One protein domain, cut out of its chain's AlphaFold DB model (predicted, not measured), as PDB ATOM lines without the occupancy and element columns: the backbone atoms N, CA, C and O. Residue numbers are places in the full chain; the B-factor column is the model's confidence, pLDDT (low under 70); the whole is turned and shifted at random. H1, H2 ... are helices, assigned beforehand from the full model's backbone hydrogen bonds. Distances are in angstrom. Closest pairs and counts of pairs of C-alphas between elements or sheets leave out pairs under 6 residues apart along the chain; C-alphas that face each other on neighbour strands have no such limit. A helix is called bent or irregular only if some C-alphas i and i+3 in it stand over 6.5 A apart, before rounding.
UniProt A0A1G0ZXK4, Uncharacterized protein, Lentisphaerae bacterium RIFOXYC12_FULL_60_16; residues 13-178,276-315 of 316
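Overview. This is residues 13 to 178 and 276 to 315 of the 316 residues of an uncharacterized protein of Lentisphaerae bacterium RIFOXYC12_FULL_60_16 (UniProt A0A1G0ZXK4). A cluster of helices packs round a core of H6 and H9, and a long helical hairpin of H2b and H3 reaches from it to one end of the longest axis, while H10 makes the other end. H4, H5, H7 and H8 pack on H6, and H1 crosses H9. The printed part has 206 residues with ten named helices, H1 to H10 in order, and no named strand; the class is all helix. The whole is compact, with a radius of gyration of the C-alphas of 17.8 A, but elongated in outline, spanning 65 by 40 by 32 A.

Along the chain. Find C-alpha 13 at (149.677, 190.494, 189.569), where H1, residues 13 to 24, begins. H2, residues 27 to 53, was assigned as one helix by its hydrogen bonds but is bent, C-alphas 36 and 39 being 6.6 A apart; its arms are H2a, 27 to 36, and H2b, 39 to 53. H3, residues 57 to 90, runs 46.0 A from C-alpha 57 at (145.530, 144.128, 192.634); it is irregular, with C-alphas 59 and 62 7.2 A apart. Next come H4, 100 to 113, H5, 117 to 127, H6, 131 to 143, H7, 151 to 164, and H8, 166 to 176. H9, residues 276 to 302, is 37.8 A long and only just irregular, with C-alphas 281 and 284 6.7 A apart. H10, 304 to 313, ends at C-alpha 313, (145.323, 200.067, 170.366).

Arrangement. H6 and H9 touch about perpendicular at 78 degrees, closest at the C-alphas of Ala 143 and Leu 291, 4.9 A. H6 touches H7 at Asn 140 and Ala 158, C-alphas 5.0 A apart, and forms a hairpin with H5, closest C-alphas Ser 124 and Phe 131, 4.6 A. With residues 110 to 113 alone, H4 touches H6, at a shallow tilt of 11 degrees, opposite ways; their closest C-alphas, Gln 110 and Thr 142, are 7.5 A apart. H8 touches H9 at Ile 176 and Leu 282, C-alphas 6.2 A apart. Residues 285 to 293 of H9 touch H1, closest C-alphas Ser 18 and Ala 289, 5.2 A. H2b and H3 form a hairpin, a shallow tilt of 26 degrees. H9 and H10 only just touch, only at the corner, with 3 pairs of C-alphas within 8 A. Every O i to N i+4 pair is within hydrogen-bond range in H1, H2b, H4, H7, H8 and H10; it is 3 of 6 in H2a, 28 of 30 in H3, 6 of 7 in H5, 8 of 9 in H6 and 20 of 23 in H9.

Size, cuts and confidence. The C-alphas farthest apart, Ala 55 and Asp 314, are 65.5 A apart. Residues 179 to 275 are not printed; C-alphas 178 and 276 are 8.5 A apart across the cut. Of the links printed whole, none is long. pLDDT is under 70 at residues 95 to 98, 129 and 302 to 315.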
ATOM      1  N   ASP A  13     150.200 189.978 190.836       86.12
ATOM      2  CA  ASP A  13     149.677 190.494 189.569       86.12
ATOM      3  C   ASP A  13     149.684 189.399 188.502       86.12
ATOM      4  O   ASP A  13     148.698 189.220 187.797       86.12
ATOM      5  N   THR A  14     150.743 188.583 188.429       87.00
ATOM      6  CA  THR A  14     150.789 187.437 187.508       87.00
ATOM      7  C   THR A  14     149.682 186.428 187.797       87.00
ATOM      8  O   THR A  14     149.080 185.897 186.865       87.00
ATOM      9  N   VAL A  15     149.386 186.151 189.070       88.00
ATOM     10  CA  VAL A  15     148.271 185.266 189.434       88.00
ATOM     11  C   VAL A  15     146.931 185.913 189.071       88.00
ATOM     12  O   VAL A  15     146.091 185.235 188.481       88.00
ATOM     13  N   GLY A  16     146.747 187.210 189.330       89.94
ATOM     14  CA  GLY A  16     145.565 187.967 188.903       89.94
ATOM     15  C   GLY A  16     145.347 187.900 187.390       89.94
ATOM     16  O   GLY A  16     144.339 187.366 186.934       89.94
ATOM     17  N   HIS A  17     146.355 188.292 186.609       90.00
ATOM     18  CA  HIS A  17     146.332 188.227 185.147       90.00
ATOM     19  C   HIS A  17     146.121 186.804 184.624       90.00
ATOM     20  O   HIS A  17     145.478 186.615 183.596       90.00
ATOM     21  N   SER A  18     146.627 185.783 185.322       91.75
ATOM     22  CA  SER A  18     146.379 184.393 184.935       91.75
ATOM     23  C   SER A  18     144.904 184.008 185.083       91.75
ATOM     24  O   SER A  18     144.367 183.305 184.228       91.75
ATOM     25  N   LEU A  19     144.229 184.496 186.127       93.19
ATOM     26  CA  LEU A  19     142.796 184.286 186.322       93.19
ATOM     27  C   LEU A  19     141.981 185.073 185.296       93.19
ATOM     28  O   LEU A  19     141.028 184.528 184.742       93.19
ATOM     29  N   ASP A  20     142.367 186.315 185.012       92.75
ATOM     30  CA  ASP A  20     141.688 187.147 184.018       92.75
ATOM     31  C   ASP A  20     141.829 186.558 182.611       92.75
ATOM     32  O   ASP A  20     140.829 186.391 181.912       92.75
ATOM     33  N   LEU A  21     143.029 186.107 182.230       92.12
ATOM     34  CA  LEU A  21     143.254 185.430 180.953       92.12
ATOM     35  C   LEU A  21     142.425 184.143 180.840       92.12
ATOM     36  O   LEU A  21     141.853 183.878 179.788       92.12
ATOM     37  N   LEU A  22     142.309 183.355 181.914       93.44
ATOM     38  CA  LEU A  22     141.465 182.155 181.924       93.44
ATOM     39  C   LEU A  22     139.971 182.463 181.803       93.44
ATOM     40  O   LEU A  22     139.238 181.672 181.210       93.44
ATOM     41  N   ARG A  23     139.515 183.581 182.377       93.25
ATOM     42  CA  ARG A  23     138.115 184.025 182.309       93.25
ATOM     43  C   ARG A  23     137.740 184.545 180.926       93.25
ATOM     44  O   ARG A  23     136.604 184.352 180.508       93.25
ATOM     45  N   LEU A  24     138.679 185.197 180.244       91.94
ATOM     46  CA  LEU A  24     138.483 185.762 178.907       91.94
ATOM     47  C   LEU A  24     138.752 184.744 177.790       91.94
ATOM     48  O   LEU A  24     138.240 184.899 176.680       91.94
ATOM     49  N   ALA A  25     139.516 183.687 178.082       90.62
ATOM     50  CA  ALA A  25     139.835 182.651 177.114       90.62
ATOM     51  C   ALA A  25     138.572 181.948 176.580       90.62
ATOM     52  O   ALA A  25     137.650 181.638 177.342       90.62
ATOM     53  N   PRO A  26     138.543 181.591 175.281       91.06
ATOM     54  CA  PRO A  26     137.451 180.814 174.717       91.06
ATOM     55  C   PRO A  26     137.243 179.504 175.482       91.06
ATOM     56  O   PRO A  26     138.201 178.784 175.777       91.06
ATOM     57  N   ALA A  27     135.981 179.131 175.721       92.50
ATOM     58  CA  ALA A  27     135.637 177.886 176.413       92.50
ATOM     59  C   ALA A  27     136.254 176.644 175.739       92.50
ATOM     60  O   ALA A  27     136.580 175.667 176.411       92.50
ATOM     61  N   SER A  28     136.469 176.699 174.420       92.12
ATOM     62  CA  SER A  28     137.146 175.656 173.649       92.12
ATOM     63  C   SER A  28     138.609 175.458 174.053       92.12
ATOM     64  O   SER A  28     139.084 174.325 174.014       92.12
ATOM     65  N   VAL A  29     139.322 176.511 174.464       92.50
ATOM     66  CA  VAL A  29     140.702 176.420 174.961       92.50
ATOM     67  C   VAL A  29     140.691 175.773 176.339       92.50
ATOM     68  O   VAL A  29     141.359 174.760 176.537       92.50
ATOM     69  N   THR A  30     139.868 176.272 177.260       92.62
ATOM     70  CA  THR A  30     139.749 175.728 178.623       92.62
ATOM     71  C   THR A  30     139.278 174.270 178.627       92.62
ATOM     72  O   THR A  30     139.798 173.451 179.387       92.62
ATOM     73  N   ALA A  31     138.374 173.886 177.720       95.25
ATOM     74  CA  ALA A  31     137.920 172.504 177.572       95.25
ATOM     75  C   ALA A  31     139.067 171.525 177.267       95.25
ATOM     76  O   ALA A  31     139.043 170.394 177.751       95.25
ATOM     77  N   ARG A  32     140.111 171.948 176.535       95.56
ATOM     78  CA  ARG A  32     141.285 171.103 176.227       95.56
ATOM     79  C   ARG A  32     141.988 170.626 177.486       95.56
ATOM     80  O   ARG A  32     142.402 169.471 177.548       95.56
ATOM     81  N   TYR A  33     142.089 171.494 178.493       96.69
ATOM     82  CA  TYR A  33     142.685 171.130 179.772       96.69
ATOM     83  C   TYR A  33     141.920 169.974 180.427       96.69
ATOM     84  O   TYR A  33     142.521 168.979 180.840       96.69
ATOM     85  N   PHE A  34     140.589 170.080 180.480       96.75
ATOM     86  CA  PHE A  34     139.738 169.076 181.117       96.75
ATOM     87  C   PHE A  34     139.640 167.779 180.304       96.75
ATOM     88  O   PHE A  34     139.698 166.705 180.897       96.75
ATOM     89  N   ILE A  35     139.606 167.849 178.968       97.31
ATOM     90  CA  ILE A  35     139.674 166.673 178.074       97.31
ATOM     91  C   ILE A  35     140.959 165.865 178.311       97.31
ATOM     92  O   ILE A  35     140.945 164.633 178.275       97.31
ATOM     93  N   GLY A  36     142.074 166.548 178.579       94.75
ATOM     94  CA  GLY A  36     143.333 165.903 178.940       94.75
ATOM     95  C   GLY A  36     143.342 165.335 180.358       94.75
ATOM     96  O   GLY A  36     143.750 164.196 180.573       94.75
ATOM     97  N   THR A  37     142.914 166.139 181.331       97.12
ATOM     98  CA  THR A  37     143.184 165.892 182.756       97.12
ATOM     99  C   THR A  37     142.135 165.003 183.422       97.12
ATOM    100  O   THR A  37     142.499 164.147 184.225       97.12
ATOM    101  N   VAL A  38     140.848 165.140 183.076       97.62
ATOM    102  CA  VAL A  38     139.755 164.371 183.703       97.62
ATOM    103  C   VAL A  38     139.928 162.856 183.510       97.62
ATOM    104  O   VAL A  38     139.864 162.142 184.511       97.62
ATOM    105  N   PRO A  39     140.203 162.327 182.296       98.00
ATOM    106  CA  PRO A  39     140.360 160.882 182.112       98.00
ATOM    107  C   PRO A  39     141.522 160.304 182.925       98.00
ATOM    108  O   PRO A  39     141.375 159.254 183.550       98.00
ATOM    109  N   PHE A  40     142.660 161.005 182.961       97.56
ATOM    110  CA  PHE A  40     143.811 160.599 183.764       97.56
ATOM    111  C   PHE A  40     143.492 160.633 185.261       97.56
ATOM    112  O   PHE A  40     143.778 159.664 185.958       97.56
ATOM    113  N   ALA A  41     142.867 161.707 185.752       97.00
ATOM    114  CA  ALA A  41     142.504 161.849 187.159       97.00
ATOM    115  C   ALA A  41     141.558 160.732 187.623       97.00
ATOM    116  O   ALA A  41     141.800 160.107 188.655       97.00
ATOM    117  N   LEU A  42     140.521 160.426 186.839       96.81
ATOM    118  CA  LEU A  42     139.586 159.343 187.145       96.81
ATOM    119  C   LEU A  42     140.277 157.974 187.137       96.81
ATOM    120  O   LEU A  42     140.105 157.198 188.077       96.81
ATOM    121  N   ALA A  43     141.095 157.690 186.120       96.94
ATOM    122  CA  ALA A  43     141.850 156.442 186.044       96.94
ATOM    123  C   ALA A  43     142.856 156.304 187.196       96.94
ATOM    124  O   ALA A  43     143.005 155.219 187.750       96.94
ATOM    125  N   PHE A  44     143.506 157.401 187.593       96.62
ATOM    126  CA  PHE A  44     144.426 157.439 188.725       96.62
ATOM    127  C   PHE A  44     143.713 157.155 190.050       96.62
ATOM    128  O   PHE A  44     144.171 156.311 190.815       96.62
ATOM    129  N   LEU A  45     142.574 157.804 190.313       94.94
ATOM    130  CA  LEU A  45     141.790 157.571 191.531       94.94
ATOM    131  C   LEU A  45     141.243 156.143 191.595       94.94
ATOM    132  O   LEU A  45     141.271 155.514 192.657       94.94
ATOM    133  N   TYR A  46     140.793 155.610 190.458       94.25
ATOM    134  CA  TYR A  46     140.384 154.216 190.351       94.25
ATOM    135  C   TYR A  46     141.556 153.269 190.637       94.25
ATOM    136  O   TYR A  46     141.439 152.398 191.496       94.25
ATOM    137  N   PHE A  47     142.704 153.478 189.983       94.94
ATOM    138  CA  PHE A  47     143.910 152.678 190.188       94.94
ATOM    139  C   PHE A  47     144.372 152.712 191.648       94.94
ATOM    140  O   PHE A  47     144.618 151.661 192.234       94.94
ATOM    141  N   TRP A  48     144.422 153.897 192.263       94.19
ATOM    142  CA  TRP A  48     144.781 154.064 193.671       94.19
ATOM    143  C   TRP A  48     143.858 153.263 194.590       94.19
ATOM    144  O   TRP A  48     144.317 152.562 195.493       94.19
ATOM    145  N   THR A  49     142.550 153.342 194.346       91.56
ATOM    146  CA  THR A  49     141.540 152.635 195.141       91.56
ATOM    147  C   THR A  49     141.641 151.122 194.959       91.56
ATOM    148  O   THR A  49     141.602 150.395 195.953       91.56
ATOM    149  N   ASP A  50     141.828 150.646 193.724       91.50
ATOM    150  CA  ASP A  50     141.989 149.221 193.412       91.50
ATOM    151  C   ASP A  50     143.244 148.651 194.080       91.50
ATOM    152  O   ASP A  50     143.164 147.650 194.787       91.50
ATOM    153  N   MET A  51     144.389 149.328 193.948       93.81
ATOM    154  CA  MET A  51     145.649 148.885 194.556       93.81
ATOM    155  C   MET A  51     145.621 148.935 196.088       93.81
ATOM    156  O   MET A  51     146.301 148.146 196.736       93.81
ATOM    157  N   SER A  52     144.826 149.835 196.673       88.19
ATOM    158  CA  SER A  52     144.730 149.986 198.129       88.19
ATOM    159  C   SER A  52     143.791 148.974 198.794       88.19
ATOM    160  O   SER A  52     143.900 148.759 199.998       88.19
ATOM    161  N   ARG A  53     142.822 148.399 198.063       84.31
ATOM    162  CA  ARG A  53     141.730 147.609 198.672       84.31
ATOM    163  C   ARG A  53     141.459 146.253 198.023       84.31
ATOM    164  O   ARG A  53     140.825 145.413 198.653       84.31
ATOM    165  N   SER A  54     141.871 146.030 196.778       87.44
ATOM    166  CA  SER A  54     141.490 144.831 196.032       87.44
ATOM    167  C   SER A  54     142.462 143.672 196.228       87.44
ATOM    168  O   SER A  54     143.662 143.802 195.994       87.44
ATOM    169  N   ALA A  55     141.927 142.484 196.515       88.06
ATOM    170  CA  ALA A  55     142.697 141.237 196.551       88.06
ATOM    171  C   ALA A  55     143.304 140.849 195.184       88.06
ATOM    172  O   ALA A  55     144.293 140.126 195.115       88.06
ATOM    173  N   PHE A  56     142.734 141.348 194.083       89.00
ATOM    174  CA  PHE A  56     143.189 141.071 192.716       89.00
ATOM    175  C   PHE A  56     144.163 142.129 192.175       89.00
ATOM    176  O   PHE A  56     144.509 142.094 190.990       89.00
ATOM    177  N   ALA A  57     144.599 143.071 193.014       87.50
ATOM    178  CA  ALA A  57     145.530 144.128 192.634       87.50
ATOM    179  C   ALA A  57     146.797 143.604 191.920       87.50
ATOM    180  O   ALA A  57     147.135 144.157 190.870       87.50
ATOM    181  N   PRO A  58     147.450 142.502 192.359       90.12
ATOM    182  CA  PRO A  58     148.643 141.994 191.676       90.12
ATOM    183  C   PRO A  58     148.399 141.622 190.206       90.12
ATOM    184  O   PRO A  58     149.222 141.930 189.349       90.12
ATOM    185  N   ALA A  59     147.245 141.024 189.893       92.25
ATOM    186  CA  ALA A  59     146.909 140.595 188.535       92.25
ATOM    187  C   ALA A  59     146.576 141.771 187.596       92.25
ATOM    188  O   ALA A  59     146.774 141.677 186.386       92.25
ATOM    189  N   ARG A  60     146.076 142.889 188.141       92.88
ATOM    190  CA  ARG A  60     145.672 144.077 187.367       92.88
ATOM    191  C   ARG A  60     146.699 145.205 187.351       92.88
ATOM    192  O   ARG A  60     146.557 146.137 186.560       92.88
ATOM    193  N   CYS A  61     147.741 145.120 188.175       93.81
ATOM    194  CA  CYS A  61     148.756 146.162 188.303       93.81
ATOM    195  C   CYS A  61     149.439 146.477 186.960       93.81
ATOM    196  O   CYS A  61     149.512 147.638 186.554       93.81
ATOM    197  N   LEU A  62     149.866 145.446 186.221       94.69
ATOM    198  CA  LEU A  62     150.524 145.619 184.923       94.69
ATOM    199  C   LEU A  62     149.616 146.316 183.886       94.69
ATOM    200  O   LEU A  62     150.000 147.383 183.404       94.69
ATOM    201  N   PRO A  63     148.419 145.797 183.537       95.38
ATOM    202  CA  PRO A  63     147.590 146.445 182.524       95.38
ATOM    203  C   PRO A  63     147.138 147.851 182.939       95.38
ATOM    204  O   PRO A  63     147.134 148.755 182.104       95.38
ATOM    205  N   PHE A  64     146.806 148.088 184.212       94.38
ATOM    206  CA  PHE A  64     146.370 149.418 184.642       94.38
ATOM    207  C   PHE A  64     147.508 150.435 184.750       94.38
ATOM    208  O   PHE A  64     147.282 151.602 184.437       94.38
ATOM    209  N   SER A  65     148.728 150.028 185.110       95.69
ATOM    210  CA  SER A  65     149.885 150.934 185.070       95.69
ATOM    211  C   SER A  65     150.228 151.362 183.640       95.69
ATOM    212  O   SER A  65     150.535 152.533 183.417       95.69
ATOM    213  N   LEU A  66     150.081 150.465 182.655       96.50
ATOM    214  CA  LEU A  66     150.225 150.809 181.239       96.50
ATOM    215  C   LEU A  66     149.154 151.811 180.785       96.50
ATOM    216  O   LEU A  66     149.483 152.824 180.168       96.50
ATOM    217  N   VAL A  67     147.882 151.567 181.121       97.31
ATOM    218  CA  VAL A  67     146.783 152.507 180.823       97.31
ATOM    219  C   VAL A  67     147.052 153.870 181.458       97.31
ATOM    220  O   VAL A  67     146.908 154.897 180.798       97.31
ATOM    221  N   LEU A  68     147.500 153.893 182.714       96.81
ATOM    222  CA  LEU A  68     147.814 155.122 183.429       96.81
ATOM    223  C   LEU A  68     148.984 155.881 182.783       96.81
ATOM    224  O   LEU A  68     148.921 157.103 182.665       96.81
ATOM    225  N   ALA A  69     150.013 155.175 182.309       96.75
ATOM    226  CA  ALA A  69     151.131 155.773 181.584       96.75
ATOM    227  C   ALA A  69     150.683 156.403 180.253       96.75
ATOM    228  O   ALA A  69     151.055 157.536 179.948       96.75
ATOM    229  N   LEU A  70     149.833 155.716 179.484       97.00
ATOM    230  CA  LEU A  70     149.274 156.259 178.242       97.00
ATOM    231  C   LEU A  70     148.381 157.479 178.507       97.00
ATOM    232  O   LEU A  70     148.498 158.492 177.816       97.00
ATOM    233  N   LEU A  71     147.538 157.422 179.541       97.75
ATOM    234  CA  LEU A  71     146.698 158.547 179.954       97.75
ATOM    235  C   LEU A  71     147.516 159.723 180.495       97.75
ATOM    236  O   LEU A  71     147.129 160.872 180.300       97.75
ATOM    237  N   PHE A  72     148.663 159.467 181.125       96.94
ATOM    238  CA  PHE A  72     149.585 160.521 181.536       96.94
ATOM    239  C   PHE A  72     150.149 161.266 180.319       96.94
ATOM    240  O   PHE A  72     150.137 162.497 180.291       96.94
ATOM    241  N   LEU A  73     150.589 160.540 179.286       96.81
ATOM    242  CA  LEU A  73     151.069 161.144 178.037       96.81
ATOM    243  C   LEU A  73     149.958 161.917 177.315       96.81
ATOM    244  O   LEU A  73     150.185 163.043 176.869       96.81
ATOM    245  N   TRP A  74     148.749 161.349 177.262       97.31
ATOM    246  CA  TRP A  74     147.546 162.018 176.762       97.31
ATOM    247  C   TRP A  74     147.300 163.342 177.489       97.31
ATOM    248  O   TRP A  74     147.208 164.392 176.853       97.31
ATOM    249  N   MET A  75     147.265 163.312 178.823       97.69
ATOM    250  CA  MET A  75     147.076 164.499 179.654       97.69
ATOM    251  C   MET A  75     148.128 165.566 179.338       97.69
ATOM    252  O   MET A  75     147.774 166.715 179.083       97.69
ATOM    253  N   LYS A  76     149.416 165.203 179.307       96.44
ATOM    254  CA  LYS A  76     150.506 166.157 179.048       96.44
ATOM    255  C   LYS A  76     150.441 166.773 177.653       96.44
ATOM    256  O   LYS A  76     150.639 167.979 177.520       96.44
ATOM    257  N   TYR A  77     150.091 165.987 176.636       96.19
ATOM    258  CA  TYR A  77     149.859 166.499 175.286       96.19
ATOM    259  C   TYR A  77     148.748 167.562 175.254       96.19
ATOM    260  O   TYR A  77     148.941 168.652 174.707       96.19
ATOM    261  N   TRP A  78     147.599 167.283 175.876       96.81
ATOM    262  CA  TRP A  78     146.476 168.226 175.921       96.81
ATOM    263  C   TRP A  78     146.777 169.466 176.758       96.81
ATOM    264  O   TRP A  78     146.385 170.564 176.367       96.81
ATOM    265  N   GLN A  79     147.526 169.328 177.853       97.25
ATOM    266  CA  GLN A  79     147.992 170.464 178.650       97.25
ATOM    267  C   GLN A  79     148.920 171.390 177.846       97.25
ATOM    268  O   GLN A  79     148.773 172.606 177.939       97.25
ATOM    269  N   ALA A  80     149.813 170.845 177.010       95.62
ATOM    270  CA  ALA A  80     150.637 171.639 176.090       95.62
ATOM    271  C   ALA A  80     149.805 172.278 174.957       95.62
ATOM    272  O   ALA A  80     150.047 173.407 174.530       95.62
ATOM    273  N   SER A  81     148.762 171.590 174.481       94.38
ATOM    274  CA  SER A  81     147.813 172.178 173.525       94.38
ATOM    275  C   SER A  81     146.961 173.296 174.136       94.38
ATOM    276  O   SER A  81     146.552 174.211 173.424       94.38
ATOM    277  N   PHE A  82     146.665 173.211 175.432       96.31
ATOM    278  CA  PHE A  82     145.957 174.234 176.193       96.31
ATOM    279  C   PHE A  82     146.810 175.498 176.353       96.31
ATOM    280  O   PHE A  82     146.346 176.578 175.999       96.31
ATOM    281  N   THR A  83     148.069 175.370 176.783       95.56
ATOM    282  CA  THR A  83     148.994 176.513 176.901       95.56
ATOM    283  C   THR A  83     149.278 177.161 175.549       95.56
ATOM    284  O   THR A  83     149.296 178.385 175.457       95.56
ATOM    285  N   THR A  84     149.406 176.367 174.481       93.69
ATOM    286  CA  THR A  84     149.522 176.899 173.113       93.69
ATOM    287  C   THR A  84     148.286 177.717 172.728       93.69
ATOM    288  O   THR A  84     148.418 178.818 172.200       93.69
ATOM    289  N   GLY A  85     147.079 177.221 173.022       92.56
ATOM    290  CA  GLY A  85     145.849 177.949 172.703       92.56
ATOM    291  C   GLY A  85     145.674 179.235 173.504       92.56
ATOM    292  O   GLY A  85     145.300 180.262 172.941       92.56
ATOM    293  N   LEU A  86     146.036 179.223 174.791       93.50
ATOM    294  CA  LEU A  86     146.087 180.439 175.604       93.50
ATOM    295  C   LEU A  86     147.087 181.454 175.049       93.50
ATOM    296  O   LEU A  86     146.794 182.645 175.014       93.50
ATOM    297  N   ARG A  87     148.247 180.993 174.570       91.44
ATOM    298  CA  ARG A  87     149.262 181.854 173.957       91.44
ATOM    299  C   ARG A  87     148.755 182.518 172.677       91.44
ATOM    300  O   ARG A  87     149.006 183.700 172.466       91.44
ATOM    301  N   HIS A  88     148.038 181.780 171.830       89.94
ATOM    302  CA  HIS A  88     147.414 182.346 170.632       89.94
ATOM    303  C   HIS A  88     146.339 183.373 170.976       89.94
ATOM    304  O   HIS A  88     146.309 184.437 170.361       89.94
ATOM    305  N   HIS A  89     145.518 183.089 171.990       89.56
ATOM    306  CA  HIS A  89     144.516 184.030 172.480       89.56
ATOM    307  C   HIS A  89     145.151 185.315 173.031       89.56
ATOM    308  O   HIS A  89     144.733 186.403 172.644       89.56
ATOM    309  N   LEU A  90     146.205 185.195 173.847       87.75
ATOM    310  CA  LEU A  90     146.965 186.331 174.380       87.75
ATOM    311  C   LEU A  90     147.538 187.212 173.262       87.75
ATOM    312  O   LEU A  90     147.434 188.429 173.315       87.75
ATOM    313  N   LEU A  91     148.102 186.590 172.225       86.19
ATOM    314  CA  LEU A  91     148.660 187.285 171.063       86.19
ATOM    315  C   LEU A  91     147.599 187.775 170.063       86.19
ATOM    316  O   LEU A  91     147.975 188.255 168.997       86.19
ATOM    317  N   ARG A  92     146.298 187.578 170.336       81.31
ATOM    318  CA  ARG A  92     145.185 187.833 169.398       81.31
ATOM    319  C   ARG A  92     145.407 187.215 168.009       81.31
ATOM    320  O   ARG A  92     144.947 187.723 166.989       81.31
ATOM    321  N   ARG A  93     146.123 186.089 167.954       77.12
ATOM    322  CA  ARG A  93     146.420 185.366 166.714       77.12
ATOM    323  C   ARG A  93     145.413 184.248 166.519       77.12
ATOM    324  O   ARG A  93     145.126 183.492 167.444       77.12
ATOM    325  N   ASN A  94     144.961 184.080 165.282       71.06
ATOM    326  CA  ASN A  94     144.241 182.873 164.897       71.06
ATOM    327  C   ASN A  94     145.148 181.661 165.110       71.06
ATOM    328  O   ASN A  94     146.319 181.686 164.717       71.06
ATOM    329  N   GLU A  95     144.618 180.604 165.728       67.38
ATOM    330  CA  GLU A  95     145.358 179.354 165.849       67.38
ATOM    331  C   GLU A  95     145.670 178.829 164.442       67.38
ATOM    332  O   GLU A  95     144.746 178.533 163.677       67.38
ATOM    333  N   PRO A  96     146.952 178.706 164.060       65.94
ATOM    334  CA  PRO A  96     147.283 178.072 162.803       65.94
ATOM    335  C   PRO A  96     146.823 176.615 162.869       65.94
ATOM    336  O   PRO A  96     146.997 175.939 163.887       65.94
ATOM    337  N   HIS A  97     146.257 176.105 161.772       64.62
ATOM    338  CA  HIS A  97     145.981 174.677 161.642       64.62
ATOM    339  C   HIS A  97     147.315 173.935 161.750       64.62
ATOM    340  O   HIS A  97     148.111 173.913 160.811       64.62
ATOM    341  N   GLY A  98     147.593 173.386 162.933       65.31
ATOM    342  CA  GLY A  98     148.870 172.755 163.224       65.31
ATOM    343  C   GLY A  98     149.142 171.625 162.238       65.31
ATOM    344  O   GLY A  98     148.381 170.646 162.168       65.31
ATOM    345  N   SER A  99     150.249 171.748 161.499       83.62
ATOM    346  CA  SER A  99     150.763 170.669 160.663       83.62
ATOM    347  C   SER A  99     150.875 169.384 161.485       83.62
ATOM    348  O   SER A  99     151.085 169.394 162.703       83.62
ATOM    349  N   PHE A 100     150.716 168.245 160.816       87.19
ATOM    350  CA  PHE A 100     150.893 166.942 161.446       87.19
ATOM    351  C   PHE A 100     152.259 166.837 162.148       87.19
ATOM    352  O   PHE A 100     152.342 166.313 163.258       87.19
ATOM    353  N   HIS A 101     153.303 167.437 161.562       88.69
ATOM    354  CA  HIS A 101     154.639 167.490 162.156       88.69
ATOM    355  C   HIS A 101     154.658 168.211 163.514       88.69
ATOM    356  O   HIS A 101     155.241 167.691 164.460       88.69
ATOM    357  N   THR A 102     153.999 169.365 163.643       90.06
ATOM    358  CA  THR A 102     153.958 170.148 164.892       90.06
ATOM    359  C   THR A 102     153.224 169.392 165.999       90.06
ATOM    360  O   THR A 102     153.679 169.348 167.141       90.06
ATOM    361  N   ARG A 103     152.119 168.716 165.653       91.25
ATOM    362  CA  ARG A 103     151.376 167.856 166.592       91.25
ATOM    363  C   ARG A 103     152.213 166.669 167.066       91.25
ATOM    364  O   ARG A 103     152.266 166.400 168.265       91.25
ATOM    365  N   TRP A 104     152.891 165.992 166.141       91.69
ATOM    366  CA  TRP A 104     153.777 164.877 166.471       91.69
ATOM    367  C   TRP A 104     154.965 165.328 167.325       91.69
ATOM    368  O   TRP A 104     155.279 164.695 168.331       91.69
ATOM    369  N   ARG A 105     155.584 166.465 166.982       93.81
ATOM    370  CA  ARG A 105     156.694 167.047 167.743       93.81
ATOM    371  C   ARG A 105     156.292 167.318 169.189       93.81
ATOM    372  O   ARG A 105     156.989 166.848 170.086       93.81
ATOM    373  N   ARG A 106     155.146 167.968 169.414       94.44
ATOM    374  CA  ARG A 106     154.596 168.208 170.758       94.44
ATOM    375  C   ARG A 106     154.434 166.904 171.541       94.44
ATOM    376  O   ARG A 106     154.889 166.800 172.674       94.44
ATOM    377  N   LEU A 107     153.845 165.874 170.928       94.62
ATOM    378  CA  LEU A 107     153.704 164.566 171.574       94.62
ATOM    379  C   LEU A 107     155.069 163.986 171.983       94.62
ATOM    380  O   LEU A 107     155.229 163.554 173.124       94.62
ATOM    381  N   THR A 108     156.065 164.024 171.092       95.06
ATOM    382  CA  THR A 108     157.416 163.516 171.393       95.06
ATOM    383  C   THR A 108     158.125 164.323 172.482       95.06
ATOM    384  O   THR A 108     158.737 163.736 173.371       95.06
ATOM    385  N   ASN A 109     158.002 165.653 172.461       95.50
ATOM    386  CA  ASN A 109     158.590 166.542 173.459       95.50
ATOM    387  C   ASN A 109     158.021 166.240 174.851       95.50
ATOM    388  O   ASN A 109     158.779 166.014 175.797       95.50
ATOM    389  N   GLN A 110     156.692 166.151 174.965       95.38
ATOM    390  CA  GLN A 110     156.036 165.831 176.231       95.38
ATOM    391  C   GLN A 110     156.362 164.408 176.705       95.38
ATOM    392  O   GLN A 110     156.600 164.212 177.895       95.38
ATOM    393  N   ALA A 111     156.451 163.427 175.803       94.81
ATOM    394  CA  ALA A 111     156.788 162.049 176.161       94.81
ATOM    395  C   ALA A 111     158.226 161.873 176.669       94.81
ATOM    396  O   ALA A 111     158.462 161.035 177.534       94.81
ATOM    397  N   ILE A 112     159.179 162.666 176.174       95.69
ATOM    398  CA  ILE A 112     160.581 162.597 176.611       95.69
ATOM    399  C   ILE A 112     160.790 163.377 177.917       95.69
ATOM    400  O   ILE A 112     161.484 162.903 178.814       95.69
ATOM    401  N   LEU A 113     160.204 164.573 178.035       94.94
ATOM    402  CA  LEU A 113     160.545 165.513 179.109       94.94
ATOM    403  C   LEU A 113     159.653 165.390 180.353       94.94
ATOM    404  O   LEU A 113     160.125 165.627 181.464       94.94
ATOM    405  N   GLN A 114     158.370 165.037 180.208       95.06
ATOM    406  CA  GLN A 114     157.423 165.066 181.332       95.06
ATOM    407  C   GLN A 114     157.512 163.879 182.299       95.06
ATOM    408  O   GLN A 114     157.355 164.122 183.498       95.06
ATOM    409  N   PRO A 115     157.754 162.622 181.867       94.94
ATOM    410  CA  PRO A 115     157.759 161.484 182.790       94.94
ATOM    411  C   PRO A 115     158.799 161.604 183.903       94.94
ATOM    412  O   PRO A 115     158.518 161.231 185.038       94.94
ATOM    413  N   ALA A 116     159.961 162.205 183.620       92.94
ATOM    414  CA  ALA A 116     160.983 162.464 184.635       92.94
ATOM    415  C   ALA A 116     160.443 163.314 185.803       92.94
ATOM    416  O   ALA A 116     160.843 163.115 186.947       92.94
ATOM    417  N   GLY A 117     159.474 164.198 185.544       89.25
ATOM    418  CA  GLY A 117     158.852 165.040 186.563       89.25
ATOM    419  C   GLY A 117     158.052 164.264 187.606       89.25
ATOM    420  O   GLY A 117     157.961 164.722 188.740       89.25
ATOM    421  N   LEU A 118     157.542 163.069 187.277       89.81
ATOM    422  CA  LEU A 118     156.852 162.206 188.249       89.81
ATOM    423  C   LEU A 118     157.771 161.778 189.400       89.81
ATOM    424  O   LEU A 118     157.289 161.555 190.505       89.81
ATOM    425  N   LEU A 119     159.081 161.690 189.149       90.12
ATOM    426  CA  LEU A 119     160.084 161.289 190.140       90.12
ATOM    427  C   LEU A 119     160.888 162.486 190.653       90.12
ATOM    428  O   LEU A 119     161.097 162.631 191.856       90.12
ATOM    429  N   LEU A 120     161.320 163.372 189.754       92.19
ATOM    430  CA  LEU A 120     162.187 164.494 190.104       92.19
ATOM    431  C   LEU A 120     161.470 165.548 190.948       92.19
ATOM    432  O   LEU A 120     162.091 166.117 191.840       92.19
ATOM    433  N   ILE A 121     160.177 165.802 190.714       91.25
ATOM    434  CA  ILE A 121     159.427 166.788 191.500       91.25
ATOM    435  C   ILE A 121     159.314 166.360 192.974       91.25
ATOM    436  O   ILE A 121     159.794 167.122 193.817       91.25
ATOM    437  N   PRO A 122     158.778 165.173 193.330       88.50
ATOM    438  CA  PRO A 122     158.711 164.766 194.734       88.50
ATOM    439  C   PRO A 122     160.101 164.618 195.365       88.50
ATOM    440  O   PRO A 122     160.293 165.031 196.505       88.50
ATOM    441  N   LEU A 123     161.100 164.123 194.624       89.62
ATOM    442  CA  LEU A 123     162.471 164.032 195.132       89.62
ATOM    443  C   LEU A 123     163.057 165.416 195.447       89.62
ATOM    444  O   LEU A 123     163.665 165.615 196.494       89.62
ATOM    445  N   SER A 124     162.847 166.394 194.565       89.62
ATOM    446  CA  SER A 124     163.324 167.764 194.780       89.62
ATOM    447  C   SER A 124     162.590 168.476 195.919       89.62
ATOM    448  O   SER A 124     163.202 169.298 196.598       89.62
ATOM    449  N   LEU A 125     161.324 168.122 196.171       86.62
ATOM    450  CA  LEU A 125     160.546 168.612 197.308       86.62
ATOM    451  C   LEU A 125     161.139 168.145 198.644       86.62
ATOM    452  O   LEU A 125     161.220 168.942 199.571       86.62
ATOM    453  N   LEU A 126     161.627 166.900 198.722       83.56
ATOM    454  CA  LEU A 126     162.310 166.376 199.917       83.56
ATOM    455  C   LEU A 126     163.635 167.098 200.209       83.56
ATOM    456  O   LEU A 126     164.012 167.251 201.365       83.56
ATOM    457  N   VAL A 127     164.335 167.560 199.168       84.75
ATOM    458  CA  VAL A 127     165.613 168.286 199.291       84.75
ATOM    459  C   VAL A 127     165.403 169.795 199.523       84.75
ATOM    460  O   VAL A 127     166.344 170.490 199.900       84.75
ATOM    461  N   LEU A 128     164.175 170.303 199.336       74.06
ATOM    462  CA  LEU A 128     163.706 171.695 199.486       74.06
ATOM    463  C   LEU A 128     164.392 172.740 198.580       74.06
ATOM    464  O   LEU A 128     163.715 173.535 197.929       74.06
ATOM    465  N   MET A 129     165.723 172.744 198.486       68.69
ATOM    466  CA  MET A 129     166.508 173.775 197.800       68.69
ATOM    467  C   MET A 129     166.342 173.790 196.260       68.69
ATOM    468  O   MET A 129     166.124 174.873 195.713       68.69
ATOM    469  N   PRO A 130     166.339 172.654 195.527       80.75
ATOM    470  CA  PRO A 130     166.166 172.659 194.069       80.75
ATOM    471  C   PRO A 130     164.701 172.575 193.597       80.75
ATOM    472  O   PRO A 130     164.456 172.619 192.390       80.75
ATOM    473  N   PHE A 131     163.726 172.453 194.509       87.44
ATOM    474  CA  PHE A 131     162.324 172.165 194.168       87.44
ATOM    475  C   PHE A 131     161.734 173.142 193.146       87.44
ATOM    476  O   PHE A 131     161.150 172.738 192.141       87.44
ATOM    477  N   HIS A 132     161.938 174.439 193.364       89.12
ATOM    478  CA  HIS A 132     161.378 175.481 192.509       89.12
ATOM    479  C   HIS A 132     161.927 175.457 191.075       89.12
ATOM    480  O   HIS A 132     161.176 175.738 190.142       89.12
ATOM    481  N   LEU A 133     163.203 175.094 190.885       91.12
ATOM    482  CA  LEU A 133     163.826 175.002 189.559       91.12
ATOM    483  C   LEU A 133     163.293 173.799 188.791       91.12
ATOM    484  O   LEU A 133     162.933 173.928 187.625       91.12
ATOM    485  N   VAL A 134     163.217 172.640 189.451       93.12
ATOM    486  CA  VAL A 134     162.708 171.403 188.844       93.12
ATOM    487  C   VAL A 134     161.233 171.564 188.493       93.12
ATOM    488  O   VAL A 134     160.820 171.276 187.369       93.12
ATOM    489  N   TYR A 135     160.438 172.096 189.421       92.56
ATOM    490  CA  TYR A 135     159.030 172.374 189.175       92.56
ATOM    491  C   TYR A 135     158.841 173.395 188.044       92.56
ATOM    492  O   TYR A 135     158.067 173.155 187.116       92.56
ATOM    493  N   GLY A 136     159.593 174.499 188.079       93.00
ATOM    494  CA  GLY A 136     159.552 175.529 187.048       93.00
ATOM    495  C   GLY A 136     159.956 175.005 185.673       93.00
ATOM    496  O   GLY A 136     159.284 175.304 184.694       93.00
ATOM    497  N   PHE A 137     160.974 174.147 185.589       94.56
ATOM    498  CA  PHE A 137     161.372 173.478 184.350       94.56
ATOM    499  C   PHE A 137     160.220 172.668 183.733       94.56
ATOM    500  O   PHE A 137     159.908 172.830 182.551       94.56
ATOM    501  N   HIS A 138     159.530 171.837 184.519       94.94
ATOM    502  CA  HIS A 138     158.417 171.026 184.007       94.94
ATOM    503  C   HIS A 138     157.188 171.857 183.608       94.94
ATOM    504  O   HIS A 138     156.484 171.508 182.653       94.94
ATOM    505  N   GLN A 139     156.932 172.975 184.291       95.00
ATOM    506  CA  GLN A 139     155.862 173.888 183.886       95.00
ATOM    507  C   GLN A 139     156.246 174.686 182.630       95.00
ATOM    508  O   GLN A 139     155.456 174.743 181.688       95.00
ATOM    509  N   ASN A 140     157.483 175.185 182.544       94.94
ATOM    510  CA  ASN A 140     158.008 175.896 181.374       94.94
ATOM    511  C   ASN A 140     158.018 175.016 180.119       94.94
ATOM    512  O   ASN A 140     157.631 175.475 179.053       94.94
ATOM    513  N   THR A 141     158.397 173.738 180.227       95.75
ATOM    514  CA  THR A 141     158.338 172.798 179.088       95.75
ATOM    515  C   THR A 141     156.916 172.569 178.580       95.75
ATOM    516  O   THR A 141     156.744 172.270 177.406       95.75
ATOM    517  N   THR A 142     155.886 172.713 179.419       95.50
ATOM    518  CA  THR A 142     154.488 172.680 178.948       95.50
ATOM    519  C   THR A 142     154.091 174.020 178.325       95.50
ATOM    520  O   THR A 142     153.394 174.057 177.317       95.50
ATOM    521  N   ALA A 143     154.512 175.131 178.931       94.69
ATOM    522  CA  ALA A 143     154.153 176.479 178.499       94.69
ATOM    523  C   ALA A 143     154.799 176.890 177.163       94.69
ATOM    524  O   ALA A 143     154.181 177.609 176.384       94.69
ATOM    525  N   LEU A 144     156.025 176.429 176.904       93.94
ATOM    526  CA  LEU A 144     156.831 176.790 175.734       93.94
ATOM    527  C   LEU A 144     156.665 175.843 174.534       93.94
ATOM    528  O   LEU A 144     157.155 176.164 173.458       93.94
ATOM    529  N   ASP A 145     156.031 174.678 174.700       93.44
ATOM    530  CA  ASP A 145     155.968 173.656 173.647       93.44
ATOM    531  C   ASP A 145     154.889 173.950 172.595       93.44
ATOM    532  O   ASP A 145     153.773 173.417 172.614       93.44
ATOM    533  N   ASP A 146     155.257 174.777 171.623       89.12
ATOM    534  CA  ASP A 146     154.464 175.049 170.426       89.12
ATOM    535  C   ASP A 146     154.597 173.952 169.345       89.12
ATOM    536  O   ASP A 146     153.861 173.963 168.355       89.12
ATOM    537  N   GLY A 147     155.468 172.957 169.558       89.06
ATOM    538  CA  GLY A 147     155.753 171.870 168.621       89.06
ATOM    539  C   GLY A 147     156.736 172.231 167.501       89.06
ATOM    540  O   GLY A 147     156.831 171.484 166.523       89.06
ATOM    541  N   THR A 148     157.451 173.354 167.600       90.31
ATOM    542  CA  THR A 148     158.486 173.753 166.629       90.31
ATOM    543  C   THR A 148     159.882 173.314 167.067       90.31
ATOM    544  O   THR A 148     160.645 172.774 166.262       90.31
ATOM    545  N   ASP A 149     160.184 173.456 168.357       91.88
ATOM    546  CA  ASP A 149     161.489 173.153 168.932       91.88
ATOM    547  C   ASP A 149     161.760 171.645 169.067       91.88
ATOM    548  O   ASP A 149     160.883 170.828 169.375       91.88
ATOM    549  N   SER A 150     163.032 171.271 168.892       94.12
ATOM    550  CA  SER A 150     163.534 169.943 169.273       94.12
ATOM    551  C   SER A 150     163.471 169.752 170.800       94.12
ATOM    552  O   SER A 150     163.582 170.738 171.532       94.12
ATOM    553  N   PRO A 151     163.393 168.513 171.326       92.88
ATOM    554  CA  PRO A 151     163.265 168.287 172.769       92.88
ATOM    555  C   PRO A 151     164.442 168.866 173.564       92.88
ATOM    556  O   PRO A 151     164.257 169.396 174.656       92.88
ATOM    557  N   LEU A 152     165.656 168.825 173.002       94.62
ATOM    558  CA  LEU A 152     166.842 169.398 173.636       94.62
ATOM    559  C   LEU A 152     166.823 170.933 173.617       94.62
ATOM    560  O   LEU A 152     167.217 171.558 174.602       94.62
ATOM    561  N   ALA A 153     166.370 171.541 172.516       95.12
ATOM    562  CA  ALA A 153     166.221 172.992 172.423       95.12
ATOM    563  C   ALA A 153     165.161 173.497 173.414       95.12
ATOM    564  O   ALA A 153     165.453 174.390 174.210       95.12
ATOM    565  N   LEU A 154     163.998 172.839 173.453       95.44
ATOM    566  CA  LEU A 154     162.926 173.124 174.404       95.44
ATOM    567  C   LEU A 154     163.402 172.973 175.853       95.44
ATOM    568  O   LEU A 154     163.168 173.859 176.671       95.44
ATOM    569  N   ALA A 155     164.117 171.891 176.178       95.81
ATOM    570  CA  ALA A 155     164.652 171.675 177.521       95.81
ATOM    571  C   ALA A 155     165.647 172.774 177.929       95.81
ATOM    572  O   ALA A 155     165.563 173.304 179.038       95.81
ATOM    573  N   ARG A 156     166.564 173.168 177.035       94.88
ATOM    574  CA  ARG A 156     167.506 174.270 177.298       94.88
ATOM    575  C   ARG A 156     166.776 175.591 177.532       94.88
ATOM    576  O   ARG A 156     167.097 176.287 178.493       94.88
ATOM    577  N   LYS A 157     165.780 175.906 176.698       93.25
ATOM    578  CA  LYS A 157     164.962 177.120 176.820       93.25
ATOM    579  C   LYS A 157     164.179 177.136 178.138       93.25
ATOM    580  O   LYS A 157     164.272 178.096 178.898       93.25
ATOM    581  N   ALA A 158     163.503 176.035 178.466       94.12
ATOM    582  CA  ALA A 158     162.744 175.885 179.705       94.12
ATOM    583  C   ALA A 158     163.625 175.997 180.960       94.12
ATOM    584  O   ALA A 158     163.215 176.619 181.943       94.12
ATOM    585  N   TRP A 159     164.837 175.433 180.921       93.31
ATOM    586  CA  TRP A 159     165.809 175.528 182.011       93.31
ATOM    587  C   TRP A 159     166.343 176.948 182.199       93.31
ATOM    588  O   TRP A 159     166.473 177.413 183.332       93.31
ATOM    589  N   ARG A 160     166.618 177.658 181.098       91.62
ATOM    590  CA  ARG A 160     167.050 179.059 181.129       91.62
ATOM    591  C   ARG A 160     166.004 179.930 181.837       91.62
ATOM    592  O   ARG A 160     166.324 180.558 182.843       91.62
ATOM    593  N   TYR A 161     164.739 179.841 181.420       89.19
ATOM    594  CA  TYR A 161     163.643 180.615 182.023       89.19
ATOM    595  C   TYR A 161     163.313 180.195 183.460       89.19
ATOM    596  O   TYR A 161     162.859 181.013 184.260       89.19
ATOM    597  N   ALA A 162     163.579 178.940 183.839       89.44
ATOM    598  CA  ALA A 162     163.412 178.504 185.226       89.44
ATOM    599  C   ALA A 162     164.389 179.220 186.181       89.44
ATOM    600  O   ALA A 162     164.039 179.456 187.337       89.44
ATOM    601  N   ARG A 163     165.586 179.596 185.703       87.31
ATOM    602  CA  ARG A 163     166.635 180.255 186.505       87.31
ATOM    603  C   ARG A 163     166.502 181.778 186.582       87.31
ATOM    604  O   ARG A 163     166.964 182.363 187.553       87.31
ATOM    605  N   GLU A 164     165.899 182.418 185.585       81.69
ATOM    606  CA  GLU A 164     165.869 183.887 185.467       81.69
ATOM    607  C   GLU A 164     165.035 184.592 186.552       81.69
ATOM    608  O   GLU A 164     165.377 185.697 186.969       81.69
ATOM    609  N   ARG A 165     163.950 183.974 187.048       72.44
ATOM    610  CA  ARG A 165     163.038 184.588 188.040       72.44
ATOM    611  C   ARG A 165     162.648 183.621 189.167       72.44
ATOM    612  O   ARG A 165     161.471 183.315 189.371       72.44
ATOM    613  N   THR A 166     163.644 183.145 189.913       76.00
ATOM    614  CA  THR A 166     163.488 182.184 191.022       76.00
ATOM    615  C   THR A 166     162.496 182.627 192.105       76.00
ATOM    616  O   THR A 166     161.589 181.867 192.447       76.00
ATOM    617  N   THR A 167     162.622 183.849 192.629       74.88
ATOM    618  CA  THR A 167     161.756 184.371 193.708       74.88
ATOM    619  C   THR A 167     160.290 184.450 193.290       74.88
ATOM    620  O   THR A 167     159.402 184.079 194.052       74.88
ATOM    621  N   HIS A 168     160.039 184.845 192.044       79.88
ATOM    622  CA  HIS A 168     158.702 184.885 191.460       79.88
ATOM    623  C   HIS A 168     158.077 183.483 191.356       79.88
ATOM    624  O   HIS A 168     156.914 183.270 191.695       79.88
ATOM    625  N   SER A 169     158.889 182.496 190.962       83.44
ATOM    626  CA  SER A 169     158.496 181.085 190.916       83.44
ATOM    627  C   SER A 169     158.107 180.538 192.279       83.44
ATOM    628  O   SER A 169     157.113 179.825 192.383       83.44
ATOM    629  N   LEU A 170     158.877 180.880 193.312       86.19
ATOM    630  CA  LEU A 170     158.620 180.444 194.681       86.19
ATOM    631  C   LEU A 170     157.272 180.952 195.191       86.19
ATOM    632  O   LEU A 170     156.538 180.172 195.783       86.19
ATOM    633  N   LEU A 171     156.912 182.206 194.907       86.56
ATOM    634  CA  LEU A 171     155.630 182.773 195.334       86.56
ATOM    635  C   LEU A 171     154.430 182.104 194.651       86.56
ATOM    636  O   LEU A 171     153.461 181.772 195.326       86.56
ATOM    637  N   ILE A 172     154.506 181.833 193.344       87.50
ATOM    638  CA  ILE A 172     153.440 181.111 192.624       87.50
ATOM    639  C   ILE A 172     153.282 179.690 193.178       87.50
ATOM    640  O   ILE A 172     152.168 179.222 193.405       87.50
ATOM    641  N   ILE A 173     154.402 179.002 193.410       88.75
ATOM    642  CA  ILE A 173     154.407 177.654 193.984       88.75
ATOM    643  C   ILE A 173     153.820 177.673 195.397       88.75
ATOM    644  O   ILE A 173     152.963 176.850 195.696       88.75
ATOM    645  N   TRP A 174     154.248 178.612 196.239       89.38
ATOM    646  CA  TRP A 174     153.743 178.791 197.598       89.38
ATOM    647  C   TRP A 174     152.235 179.047 197.616       89.38
ATOM    648  O   TRP A 174     151.512 178.422 198.383       89.38
ATOM    649  N   LEU A 175     151.735 179.902 196.724       87.06
ATOM    650  CA  LEU A 175     150.331 180.290 196.721       87.06
ATOM    651  C   LEU A 175     149.402 179.170 196.233       87.06
ATOM    652  O   LEU A 175     148.428 178.847 196.910       87.06
ATOM    653  N   ILE A 176     149.698 178.594 195.063       87.25
ATOM    654  CA  ILE A 176     148.777 177.724 194.304       87.25
ATOM    655  C   ILE A 176     149.395 176.382 193.874       87.25
ATOM    656  O   ILE A 176     148.803 175.648 193.083       87.25
ATOM    657  N   GLY A 177     150.592 176.035 194.351       85.06
ATOM    658  CA  GLY A 177     151.300 174.821 193.949       85.06
ATOM    659  C   GLY A 177     150.652 173.534 194.491       85.06
ATOM    660  O   GLY A 177     150.681 173.309 195.702       85.06
ATOM    661  N   PRO A 178     150.172 172.610 193.631       85.81
ATOM    662  CA  PRO A 178     149.494 171.385 194.075       85.81
ATOM    663  C   PRO A 178     150.396 170.443 194.889       85.81
ATOM    664  O   PRO A 178     149.910 169.693 195.730       85.81
ATOM    665  N   VAL A 276     143.864 165.454 194.226       95.44
ATOM    666  CA  VAL A 276     143.629 165.387 192.775       95.44
ATOM    667  C   VAL A 276     142.620 166.443 192.333       95.44
ATOM    668  O   VAL A 276     142.897 167.182 191.391       95.44
ATOM    669  N   LEU A 277     141.484 166.569 193.022       95.81
ATOM    670  CA  LEU A 277     140.459 167.552 192.670       95.81
ATOM    671  C   LEU A 277     140.951 168.989 192.876       95.81
ATOM    672  O   LEU A 277     140.750 169.833 192.003       95.81
ATOM    673  N   SER A 278     141.654 169.272 193.976       95.00
ATOM    674  CA  SER A 278     142.273 170.583 194.190       95.00
ATOM    675  C   SER A 278     143.317 170.893 193.117       95.00
ATOM    676  O   SER A 278     143.338 172.003 192.589       95.00
ATOM    677  N   ALA A 279     144.146 169.916 192.734       93.44
ATOM    678  CA  ALA A 279     145.119 170.088 191.662       93.44
ATOM    679  C   ALA A 279     144.444 170.372 190.313       93.44
ATOM    680  O   ALA A 279     144.910 171.247 189.595       93.44
ATOM    681  N   MET A 280     143.324 169.716 189.990       95.50
ATOM    682  CA  MET A 280     142.566 169.982 188.758       95.50
ATOM    683  C   MET A 280     142.018 171.413 188.678       95.50
ATOM    684  O   MET A 280     141.871 171.942 187.578       95.50
ATOM    685  N   VAL A 281     141.716 172.035 189.821       94.75
ATOM    686  CA  VAL A 281     141.255 173.432 189.892       94.75
ATOM    687  C   VAL A 281     142.427 174.414 189.795       94.75
ATOM    688  O   VAL A 281     142.322 175.435 189.118       94.75
ATOM    689  N   LEU A 282     143.548 174.117 190.454       94.19
ATOM    690  CA  LEU A 282     144.683 175.039 190.577       94.19
ATOM    691  C   LEU A 282     145.662 174.973 189.398       94.19
ATOM    692  O   LEU A 282     146.241 175.987 189.014       94.19
ATOM    693  N   ASP A 283     145.867 173.799 188.807       94.62
ATOM    694  CA  ASP A 283     146.878 173.582 187.768       94.62
ATOM    695  C   ASP A 283     146.633 174.376 186.462       94.62
ATOM    696  O   ASP A 283     147.620 174.863 185.906       94.62
ATOM    697  N   PRO A 284     145.393 174.644 185.993       95.88
ATOM    698  CA  PRO A 284     145.162 175.602 184.904       95.88
ATOM    699  C   PRO A 284     145.703 176.999 185.219       95.88
ATOM    700  O   PRO A 284     146.332 177.627 184.365       95.88
ATOM    701  N   VAL A 285     145.501 177.468 186.455       95.25
ATOM    702  CA  VAL A 285     145.973 178.779 186.930       95.25
ATOM    703  C   VAL A 285     147.496 178.793 186.970       95.25
ATOM    704  O   VAL A 285     148.120 179.689 186.405       95.25
ATOM    705  N   VAL A 286     148.112 177.745 187.530       94.81
ATOM    706  CA  VAL A 286     149.572 177.569 187.524       94.81
ATOM    707  C   VAL A 286     150.115 177.619 186.098       94.81
ATOM    708  O   VAL A 286     151.030 178.389 185.819       94.81
ATOM    709  N   LYS A 287     149.573 176.820 185.176       95.62
ATOM    710  CA  LYS A 287     150.065 176.764 183.790       95.62
ATOM    711  C   LYS A 287     149.942 178.099 183.081       95.62
ATOM    712  O   LYS A 287     150.855 178.475 182.353       95.62
ATOM    713  N   THR A 288     148.858 178.819 183.333       95.50
ATOM    714  CA  THR A 288     148.640 180.153 182.773       95.50
ATOM    715  C   THR A 288     149.633 181.162 183.354       95.50
ATOM    716  O   THR A 288     150.242 181.918 182.604       95.50
ATOM    717  N   ALA A 289     149.905 181.115 184.660       93.81
ATOM    718  CA  ALA A 289     150.921 181.955 185.292       93.81
ATOM    719  C   ALA A 289     152.337 181.669 184.751       93.81
ATOM    720  O   ALA A 289     153.105 182.593 184.486       93.81
ATOM    721  N   TYR A 290     152.693 180.398 184.535       93.44
ATOM    722  CA  TYR A 290     153.973 180.030 183.916       93.44
ATOM    723  C   TYR A 290     154.042 180.394 182.425       93.44
ATOM    724  O   TYR A 290     155.115 180.765 181.952       93.44
ATOM    725  N   LEU A 291     152.919 180.349 181.702       94.31
ATOM    726  CA  LEU A 291     152.820 180.851 180.332       94.31
ATOM    727  C   LEU A 291     153.091 182.356 180.269       94.31
ATOM    728  O   LEU A 291     153.946 182.768 179.491       94.31
ATOM    729  N   LEU A 292     152.421 183.150 181.107       91.50
ATOM    730  CA  LEU A 292     152.635 184.598 181.187       91.50
ATOM    731  C   LEU A 292     154.090 184.926 181.525       91.50
ATOM    732  O   LEU A 292     154.703 185.753 180.865       91.50
ATOM    733  N   ARG A 293     154.697 184.198 182.466       90.19
ATOM    734  CA  ARG A 293     156.123 184.361 182.787       90.19
ATOM    735  C   ARG A 293     157.049 184.048 181.618       90.19
ATOM    736  O   ARG A 293     158.020 184.764 181.410       90.19
ATOM    737  N   CYS A 294     156.779 182.970 180.887       89.81
ATOM    738  CA  CYS A 294     157.558 182.635 179.698       89.81
ATOM    739  C   CYS A 294     157.396 183.705 178.613       89.81
ATOM    740  O   CYS A 294     158.366 184.029 177.937       89.81
ATOM    741  N   PHE A 295     156.190 184.257 178.471       87.56
ATOM    742  CA  PHE A 295     155.901 185.336 177.538       87.56
ATOM    743  C   PHE A 295     156.636 186.629 177.909       87.56
ATOM    744  O   PHE A 295     157.292 187.203 177.050       87.56
ATOM    745  N   GLU A 296     156.617 187.036 179.180       83.56
ATOM    746  CA  GLU A 296     157.388 188.184 179.680       83.56
ATOM    747  C   GLU A 296     158.902 187.995 179.462       83.56
ATOM    748  O   GLU A 296     159.591 188.913 179.030       83.56
ATOM    749  N   SER A 297     159.441 186.797 179.723       84.25
ATOM    750  CA  SER A 297     160.854 186.502 179.434       84.25
ATOM    751  C   SER A 297     161.176 186.610 177.936       84.25
ATOM    752  O   SER A 297     162.242 187.100 177.574       84.25
ATOM    753  N   GLU A 298     160.270 186.182 177.050       82.50
ATOM    754  CA  GLU A 298     160.439 186.340 175.599       82.50
ATOM    755  C   GLU A 298     160.277 187.793 175.141       82.50
ATOM    756  O   GLU A 298     160.985 188.220 174.226       82.50
ATOM    757  N   SER A 299     159.376 188.563 175.755       77.31
ATOM    758  CA  SER A 299     159.128 189.958 175.385       77.31
ATOM    759  C   SER A 299     160.319 190.847 175.728       77.31
ATOM    760  O   SER A 299     160.713 191.663 174.903       77.31
ATOM    761  N   ILE A 300     160.992 190.592 176.856       72.38
ATOM    762  CA  ILE A 300     162.243 191.274 177.222       72.38
ATOM    763  C   ILE A 300     163.338 191.049 176.164       72.38
ATOM    764  O   ILE A 300     164.104 191.967 175.874       72.38
ATOM    765  N   GLU A 301     163.425 189.848 175.581       70.31
ATOM    766  CA  GLU A 301     164.430 189.525 174.555       70.31
ATOM    767  C   GLU A 301     164.054 190.050 173.151       70.31
ATOM    768  O   GLU A 301     164.949 190.286 172.339       70.31
ATOM    769  N   SER A 302     162.761 190.220 172.840       68.00
ATOM    770  CA  SER A 302     162.274 190.414 171.458       68.00
ATOM    771  C   SER A 302     161.438 191.673 171.189       68.00
ATOM    772  O   SER A 302     161.243 192.012 170.023       68.00
ATOM    773  N   GLY A 303     160.931 192.362 172.217       62.88
ATOM    774  CA  GLY A 303     159.979 193.477 172.086       62.88
ATOM    775  C   GLY A 303     158.562 193.058 171.663       62.88
ATOM    776  O   GLY A 303     157.807 193.864 171.124       62.88
ATOM    777  N   ALA A 304     158.201 191.782 171.839       61.22
ATOM    778  CA  ALA A 304     156.904 191.235 171.426       61.22
ATOM    779  C   ALA A 304     155.700 191.777 172.224       61.22
ATOM    780  O   ALA A 304     154.571 191.691 171.744       61.22
ATOM    781  N   ASP A 305     155.933 192.326 173.415       59.81
ATOM    782  CA  ASP A 305     154.939 193.030 174.233       59.81
ATOM    783  C   ASP A 305     154.498 194.340 173.579       59.81
ATOM    784  O   ASP A 305     153.305 194.557 173.407       59.81
ATOM    785  N   LEU A 306     155.446 195.146 173.093       62.47
ATOM    786  CA  LEU A 306     155.159 196.385 172.363       62.47
ATOM    787  C   LEU A 306     154.322 196.123 171.104       62.47
ATOM    788  O   LEU A 306     153.440 196.902 170.765       62.47
ATOM    789  N   LEU A 307     154.570 195.004 170.416       61.06
ATOM    790  CA  LEU A 307     153.773 194.590 169.258       61.06
ATOM    791  C   LEU A 307     152.356 194.146 169.641       61.06
ATOM    792  O   LEU A 307     151.429 194.391 168.874       61.06
ATOM    793  N   ALA A 308     152.184 193.481 170.785       61.47
ATOM    794  CA  ALA A 308     150.867 193.081 171.273       61.47
ATOM    795  C   ALA A 308     150.042 194.294 171.734       61.47
ATOM    796  O   ALA A 308     148.852 194.358 171.428       61.47
ATOM    797  N   ASP A 309     150.679 195.269 172.388       64.38
ATOM    798  CA  ASP A 309     150.046 196.519 172.826       64.38
ATOM    799  C   ASP A 309     149.606 197.379 171.631       64.38
ATOM    800  O   ASP A 309     148.465 197.833 171.589       64.38
ATOM    801  N   LEU A 310     150.446 197.510 170.595       60.38
ATOM    802  CA  LEU A 310     150.075 198.215 169.357       60.38
ATOM    803  C   LEU A 310     148.880 197.560 168.645       60.38
ATOM    804  O   LEU A 310     148.019 198.245 168.105       60.38
ATOM    805  N   GLN A 311     148.790 196.228 168.674       65.00
ATOM    806  CA  GLN A 311     147.641 195.497 168.126       65.00
ATOM    807  C   GLN A 311     146.375 195.615 168.984       65.00
ATOM    808  O   GLN A 311     145.285 195.303 168.499       65.00
ATOM    809  N   ALA A 312     146.504 195.994 170.256       61.06
ATOM    810  CA  ALA A 312     145.370 196.278 171.120       61.06
ATOM    811  C   ALA A 312     144.826 197.694 170.880       61.06
ATOM    812  O   ALA A 312     143.609 197.843 170.798       61.06
ATOM    813  N   GLU A 313     145.705 198.682 170.689       58.84
ATOM    814  CA  GLU A 313     145.323 200.067 170.366       58.84
ATOM    815  C   GLU A 313     144.673 200.209 168.980       58.84
ATOM    816  O   GLU A 313     143.714 200.955 168.849       58.84
ATOM    817  N   ASP A 314     145.101 199.450 167.963       55.16
ATOM    818  CA  ASP A 314     144.492 199.493 166.614       55.16
ATOM    819  C   ASP A 314     143.047 198.935 166.551       55.16
ATOM    820  O   ASP A 314     142.407 198.962 165.496       55.16
ATOM    821  N   THR A 315     142.534 198.376 167.653       52.88
ATOM    822  CA  THR A 315     141.184 197.783 167.729       52.88
ATOM    823  C   THR A 315     140.182 198.566 168.578       52.88
ATOM    824  O   THR A 315     139.023 198.146 168.629       52.88
TER     825      THR A 315